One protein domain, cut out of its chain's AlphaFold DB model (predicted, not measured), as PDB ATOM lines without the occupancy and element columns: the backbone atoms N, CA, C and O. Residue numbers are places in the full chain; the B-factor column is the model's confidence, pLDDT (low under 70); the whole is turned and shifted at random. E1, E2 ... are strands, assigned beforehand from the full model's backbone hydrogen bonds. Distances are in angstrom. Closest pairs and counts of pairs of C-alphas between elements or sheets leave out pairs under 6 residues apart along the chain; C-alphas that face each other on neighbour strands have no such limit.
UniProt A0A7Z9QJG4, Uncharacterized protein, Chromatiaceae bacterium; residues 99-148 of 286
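AT A GLANCE: This is residues 99 to 148 of the 286 residues of an uncharacterized protein of Chromatiaceae bacterium (UniProt A0A7Z9QJG4). There is little regular structure: a small two-stranded hairpin, E2 and E3, with a long arm of E1 and residues 103 to 114 leading away from it and making much of the length. The 50 printed residues have three named strands, in the order E1, E2, E3, and no named helix. The class is all strand, with 17 residues in named elements. The whole is only just extended, close to loose, with a radius of gyration of the C-alphas of 14.9 A and spans of 55 by 22 by 14 A.

IN THESE COORDINATES: E3, residues 133 to 140, is 15.2 A long, ends at C-alpha 140 (13.530, 20.974, -27.377) and bends by 89 degrees at residue 137. E2 is residues 123 to 127, 12.7 A. E1, residues 99 to 102, begins at C-alpha 99 (-19.910, -10.496, -32.161).

HOW THE PARTS SIT: E2 and E3 form an antiparallel hairpin at 138 degrees, with N 126 and O 134 2.9 A apart, within hydrogen-bond range. E1 pairs with no named strand and is apart from E2 and E3.

THE WHOLE: The C-alphas farthest apart, Lys 99 and Met 148, are 55.0 A apart. The printed part has no cut. The link E1 to E2 is long, 20 residues. Residues 109 to 111 and 145 to 148 have pLDDT under 70.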
ATOM      1  N   LYS A  99     -20.816 -10.471 -31.007       77.38
ATOM      2  CA  LYS A  99     -19.910 -10.496 -32.161       77.38
ATOM      3  C   LYS A  99     -18.459 -10.409 -31.686       77.38
ATOM      4  O   LYS A  99     -18.198 -10.147 -30.512       77.38
ATOM      5  N   HIS A 100     -17.526 -10.607 -32.611       80.75
ATOM      6  CA  HIS A 100     -16.145 -10.172 -32.443       80.75
ATOM      7  C   HIS A 100     -15.898  -8.950 -33.333       80.75
ATOM      8  O   HIS A 100     -16.509  -8.841 -34.398       80.75
ATOM      9  N   ASP A 101     -15.028  -8.051 -32.889       82.38
ATOM     10  CA  ASP A 101     -14.528  -6.930 -33.686       82.38
ATOM     11  C   ASP A 101     -13.012  -6.817 -33.514       82.38
ATOM     12  O   ASP A 101     -12.479  -7.183 -32.462       82.38
ATOM     13  N   GLU A 102     -12.326  -6.329 -34.542       85.62
ATOM     14  CA  GLU A 102     -10.899  -6.023 -34.484       85.62
ATOM     15  C   GLU A 102     -10.735  -4.565 -34.071       85.62
ATOM     16  O   GLU A 102     -11.163  -3.652 -34.775       85.62
ATOM     17  N   ILE A 103     -10.086  -4.333 -32.931       82.25
ATOM     18  CA  ILE A 103      -9.640  -2.982 -32.591       82.25
ATOM     19  C   ILE A 103      -8.206  -2.766 -33.055       82.25
ATOM     20  O   ILE A 103      -7.444  -3.715 -33.235       82.25
ATOM     21  N   ASP A 104      -7.811  -1.507 -33.222       80.88
ATOM     22  CA  ASP A 104      -6.438  -1.181 -33.593       80.88
ATOM     23  C   ASP A 104      -5.442  -1.781 -32.584       80.88
ATOM     24  O   ASP A 104      -5.583  -1.640 -31.364       80.88
ATOM     25  N   SER A 105      -4.403  -2.447 -33.092       77.19
ATOM     26  CA  SER A 105      -3.374  -3.062 -32.252       77.19
ATOM     27  C   SER A 105      -2.622  -2.088 -31.346       77.19
ATOM     28  O   SER A 105      -2.154  -2.477 -30.270       77.19
ATOM     29  N   LYS A 106      -2.590  -0.803 -31.714       74.06
ATOM     30  CA  LYS A 106      -2.022   0.290 -30.925       74.06
ATOM     31  C   LYS A 106      -2.793   0.568 -29.635       74.06
ATOM     32  O   LYS A 106      -2.200   1.094 -28.704       74.06
ATOM     33  N   VAL A 107      -4.062   0.160 -29.521       76.69
ATOM     34  CA  VAL A 107      -4.834   0.280 -28.266       76.69
ATOM     35  C   VAL A 107      -4.189  -0.529 -27.133       76.69
ATOM     36  O   VAL A 107      -4.290  -0.156 -25.964       76.69
ATOM     37  N   TRP A 108      -3.486  -1.610 -27.477       73.06
ATOM     38  CA  TRP A 108      -2.787  -2.472 -26.519       73.06
ATOM     39  C   TRP A 108      -1.272  -2.291 -26.536       73.06
ATOM     40  O   TRP A 108      -0.596  -2.647 -25.568       73.06
ATOM     41  N   ALA A 109      -0.718  -1.744 -27.619       66.81
ATOM     42  CA  ALA A 109       0.655  -1.270 -27.602       66.81
ATOM     43  C   ALA A 109       0.741  -0.061 -26.659       66.81
ATOM     44  O   ALA A 109      -0.176   0.745 -26.568       66.81
ATOM     45  N   ALA A 110       1.852   0.100 -25.944       66.12
ATOM     46  CA  ALA A 110       2.026   1.142 -24.926       66.12
ATOM     47  C   ALA A 110       1.967   2.605 -25.446       66.12
ATOM     48  O   ALA A 110       2.381   3.521 -24.735       66.12
ATOM     49  N   LYS A 111       1.520   2.843 -26.686       65.25
ATOM     50  CA  LYS A 111       1.497   4.144 -27.353       65.25
ATOM     51  C   LYS A 111       0.150   4.353 -28.054       65.25
ATOM     52  O   LYS A 111      -0.114   3.750 -29.084       65.25
ATOM     53  N   LEU A 112      -0.662   5.237 -27.474       73.69
ATOM     54  CA  LEU A 112      -1.980   5.661 -27.975       73.69
ATOM     55  C   LEU A 112      -1.908   6.775 -29.029       73.69
ATOM     56  O   LEU A 112      -2.889   7.022 -29.720       73.69
ATOM     57  N   ILE A 113      -0.779   7.482 -29.111       73.00
ATOM     58  CA  ILE A 113      -0.582   8.578 -30.062       73.00
ATOM     59  C   ILE A 113       0.002   7.986 -31.340       73.00
ATOM     60  O   ILE A 113       1.018   7.287 -31.267       73.00
ATOM     61  N   ASP A 114      -0.627   8.262 -32.485       75.25
ATOM     62  CA  ASP A 114      -0.011   7.995 -33.778       75.25
ATOM     63  C   ASP A 114       1.065   9.049 -34.022       75.25
ATOM     64  O   ASP A 114       0.774  10.246 -34.092       75.25
ATOM     65  N   TYR A 115       2.319   8.607 -34.036       77.75
ATOM     66  CA  TYR A 115       3.454   9.489 -34.241       77.75
ATOM     67  C   TYR A 115       4.271   9.041 -35.440       77.75
ATOM     68  O   TYR A 115       4.471   7.843 -35.663       77.75
ATOM     69  N   THR A 116       4.795   9.996 -36.197       76.88
ATOM     70  CA  THR A 116       5.765   9.709 -37.256       76.88
ATOM     71  C   THR A 116       7.169   9.573 -36.674       76.88
ATOM     72  O   THR A 116       7.557  10.224 -35.704       76.88
ATOM     73  N   GLY A 117       7.968   8.688 -37.274       79.25
ATOM     74  CA  GLY A 117       9.386   8.548 -36.943       79.25
ATOM     75  C   GLY A 117       9.658   7.951 -35.558       79.25
ATOM     76  O   GLY A 117       9.097   6.930 -35.170       79.25
ATOM     77  N   THR A 118      10.622   8.516 -34.836       81.31
ATOM     78  CA  THR A 118      10.961   8.158 -33.449       81.31
ATOM     79  C   THR A 118      11.395   9.442 -32.750       81.31
ATOM     80  O   THR A 118      12.591   9.735 -32.759       81.31
ATOM     81  N   PRO A 119      10.444  10.220 -32.202       82.62
ATOM     82  CA  PRO A 119      10.759  11.457 -31.503       82.62
ATOM     83  C   PRO A 119      11.799  11.221 -30.407       82.62
ATOM     84  O   PRO A 119      11.753  10.204 -29.698       82.62
ATOM     85  N   ALA A 120      12.753  12.139 -30.288       84.81
ATOM     86  CA  ALA A 120      13.751  12.117 -29.234       84.81
ATOM     87  C   ALA A 120      13.161  12.643 -27.917       84.81
ATOM     88  O   ALA A 120      12.146  13.340 -27.875       84.81
ATOM     89  N   ASN A 121      13.812  12.306 -26.800       83.94
ATOM     90  CA  ASN A 121      13.436  12.882 -25.515       83.94
ATOM     91  C   ASN A 121      13.549  14.413 -25.581       83.94
ATOM     92  O   ASN A 121      14.533  14.917 -26.119       83.94
ATOM     93  N   ASN A 122      12.597  15.111 -24.959       85.25
ATOM     94  CA  ASN A 122      12.530  16.572 -24.856       85.25
ATOM     95  C   ASN A 122      12.099  17.334 -26.119       85.25
ATOM     96  O   ASN A 122      12.070  18.556 -26.059       85.25
ATOM     97  N   GLU A 123      11.744  16.691 -27.231       88.88
ATOM     98  CA  GLU A 123      11.152  17.396 -28.384       88.88
ATOM     99  C   GLU A 123       9.717  17.863 -28.083       88.88
ATOM    100  O   GLU A 123       8.954  17.169 -27.403       88.88
ATOM    101  N   LEU A 124       9.334  19.045 -28.583       86.88
ATOM    102  CA  LEU A 124       7.948  19.504 -28.517       86.88
ATOM    103  C   LEU A 124       7.086  18.713 -29.508       86.88
ATOM    104  O   LEU A 124       7.440  18.579 -30.676       86.88
ATOM    105  N   ALA A 125       5.925  18.249 -29.049       90.06
ATOM    106  CA  ALA A 125       4.934  17.621 -29.912       90.06
ATOM    107  C   ALA A 125       4.223  18.662 -30.797       90.06
ATOM    108  O   ALA A 125       3.631  19.613 -30.279       90.06
ATOM    109  N   VAL A 126       4.235  18.449 -32.111       89.06
ATOM    110  CA  VAL A 126       3.556  19.287 -33.111       89.06
ATOM    111  C   VAL A 126       2.644  18.436 -33.997       89.06
ATOM    112  O   VAL A 126       2.934  17.270 -34.246       89.06
ATOM    113  N   TRP A 127       1.526  19.003 -34.458       90.62
ATOM    114  CA  TRP A 127       0.651  18.356 -35.443       90.62
ATOM    115  C   TRP A 127       1.190  18.608 -36.847       90.62
ATOM    116  O   TRP A 127       1.439  19.760 -37.203       90.62
ATOM    117  N   THR A 128       1.329  17.557 -37.647       86.56
ATOM    118  CA  THR A 128       1.755  17.670 -39.052       86.56
ATOM    119  C   THR A 128       0.584  17.612 -40.023       86.56
ATOM    120  O   THR A 128       0.658  18.180 -41.113       86.56
ATOM    121  N   ASP A 129      -0.515  16.984 -39.610       86.88
ATOM    122  CA  ASP A 129      -1.787  16.928 -40.323       86.88
ATOM    123  C   ASP A 129      -2.960  16.718 -39.338       86.88
ATOM    124  O   ASP A 129      -2.881  17.091 -38.165       86.88
ATOM    125  N   THR A 130      -4.095  16.209 -39.826       85.12
ATOM    126  CA  THR A 130      -5.332  16.041 -39.051       85.12
ATOM    127  C   THR A 130      -5.255  14.999 -37.941       85.12
ATOM    128  O   THR A 130      -6.083  15.038 -37.030       85.12
ATOM    129  N   ASP A 131      -4.318  14.062 -38.031       80.12
ATOM    130  CA  ASP A 131      -4.283  12.851 -37.214       80.12
ATOM    131  C   ASP A 131      -2.865  12.395 -36.833       80.12
ATOM    132  O   ASP A 131      -2.718  11.432 -36.082       80.12
ATOM    133  N   THR A 132      -1.838  13.140 -37.238       82.56
ATOM    134  CA  THR A 132      -0.431  12.821 -36.989       82.56
ATOM    135  C   THR A 132       0.245  13.842 -36.077       82.56
ATOM    136  O   THR A 132       0.182  15.054 -36.302       82.56
ATOM    137  N   VAL A 133       0.956  13.338 -35.062       89.06
ATOM    138  CA  VAL A 133       1.834  14.133 -34.188       89.06
ATOM    139  C   VAL A 133       3.299  13.748 -34.406       89.06
ATOM    140  O   VAL A 133       3.619  12.575 -34.552       89.06
ATOM    141  N   GLU A 134       4.221  14.703 -34.358       89.50
ATOM    142  CA  GLU A 134       5.664  14.426 -34.380       89.50
ATOM    143  C   GLU A 134       6.441  15.277 -33.372       89.50
ATOM    144  O   GLU A 134       5.873  16.161 -32.731       89.50
ATOM    145  N   GLY A 135       7.730  14.979 -33.197       89.50
ATOM    146  CA  GLY A 135       8.645  15.815 -32.420       89.50
ATOM    147  C   GLY A 135       9.323  16.860 -33.304       89.50
ATOM    148  O   GLY A 135       9.921  16.508 -34.320       89.50
ATOM    149  N   ASP A 136       9.272  18.135 -32.913       86.31
ATOM    150  CA  ASP A 136      10.059  19.184 -33.566       86.31
ATOM    151  C   ASP A 136      11.483  19.209 -32.994       86.31
ATOM    152  O   ASP A 136      11.743  19.734 -31.909       86.31
ATOM    153  N   SER A 137      12.425  18.649 -33.752       83.56
ATOM    154  CA  SER A 137      13.848  18.630 -33.385       83.56
ATOM    155  C   SER A 137      14.481  20.021 -33.217       83.56
ATOM    156  O   SER A 137      15.497  20.148 -32.530       83.56
ATOM    157  N   ASN A 138      13.884  21.078 -33.785       77.81
ATOM    158  CA  ASN A 138      14.356  22.453 -33.613       77.81
ATOM    159  C   ASN A 138      13.863  23.082 -32.305       77.81
ATOM    160  O   ASN A 138      14.366  24.134 -31.901       77.81
ATOM    161  N   LEU A 139      12.901  22.451 -31.626       80.12
ATOM    162  CA  LEU A 139      12.299  22.962 -30.406       80.12
ATOM    163  C   LEU A 139      12.297  21.893 -29.311       80.12
ATOM    164  O   LEU A 139      11.367  21.100 -29.171       80.12
ATOM    165  N   THR A 140      13.351  21.911 -28.493       77.75
ATOM    166  CA  THR A 140      13.530  20.974 -27.377       77.75
ATOM    167  C   THR A 140      13.444  21.666 -26.011       77.75
ATOM    168  O   THR A 140      13.872  22.809 -25.842       77.75
ATOM    169  N   TRP A 141      12.884  20.981 -25.010       80.38
ATOM    170  CA  TRP A 141      12.806  21.430 -23.618       80.38
ATOM    171  C   TRP A 141      13.108  20.286 -22.648       80.38
ATOM    172  O   TRP A 141      12.333  19.344 -22.505       80.38
ATOM    173  N   ASP A 142      14.237  20.386 -21.948       79.50
ATOM    174  CA  ASP A 142      14.739  19.354 -21.033       79.50
ATOM    175  C   ASP A 142      14.248  19.475 -19.585       79.50
ATOM    176  O   ASP A 142      14.703  18.741 -18.706       79.50
ATOM    177  N   GLY A 143      13.337  20.414 -19.320       76.62
ATOM    178  CA  GLY A 143      12.832  20.671 -17.976       76.62
ATOM    179  C   GLY A 143      13.752  21.505 -17.079       76.62
ATOM    180  O   GLY A 143      13.374  21.759 -15.937       76.62
ATOM    181  N   SER A 144      14.924  21.950 -17.551       81.00
ATOM    182  CA  SER A 144      15.914  22.669 -16.734       81.00
ATOM    183  C   SER A 144      15.952  24.172 -17.028       81.00
ATOM    184  O   SER A 144      15.665  24.986 -16.149       81.00
ATOM    185  N   LEU A 145      16.258  24.565 -18.270       63.78
ATOM    186  CA  LEU A 145      16.300  25.972 -18.681       63.78
ATOM    187  C   LEU A 145      15.765  26.126 -20.103       63.78
ATOM    188  O   LEU A 145      16.373  25.658 -21.062       63.78
ATOM    189  N   PHE A 146      14.662  26.856 -20.254       65.44
ATOM    190  CA  PHE A 146      14.202  27.280 -21.572       65.44
ATOM    191  C   PHE A 146      15.116  28.404 -22.090       65.44
ATOM    192  O   PHE A 146      14.988  29.560 -21.680       65.44
ATOM    193  N   LYS A 147      16.082  28.058 -22.949       59.03
ATOM    194  CA  LYS A 147      17.006  29.006 -23.584       59.03
ATOM    195  C   LYS A 147      16.549  29.279 -25.016       59.03
ATOM    196  O   LYS A 147      16.763  28.458 -25.898       59.03
ATOM    197  N   MET A 148      15.988  30.458 -25.260       67.56
ATOM    198  CA  MET A 148      15.786  30.952 -26.621       67.56
ATOM    199  C   MET A 148      17.134  31.465 -27.151       67.56
ATOM    200  O   MET A 148      17.551  32.576 -26.823       67.56
TER     201      MET A 148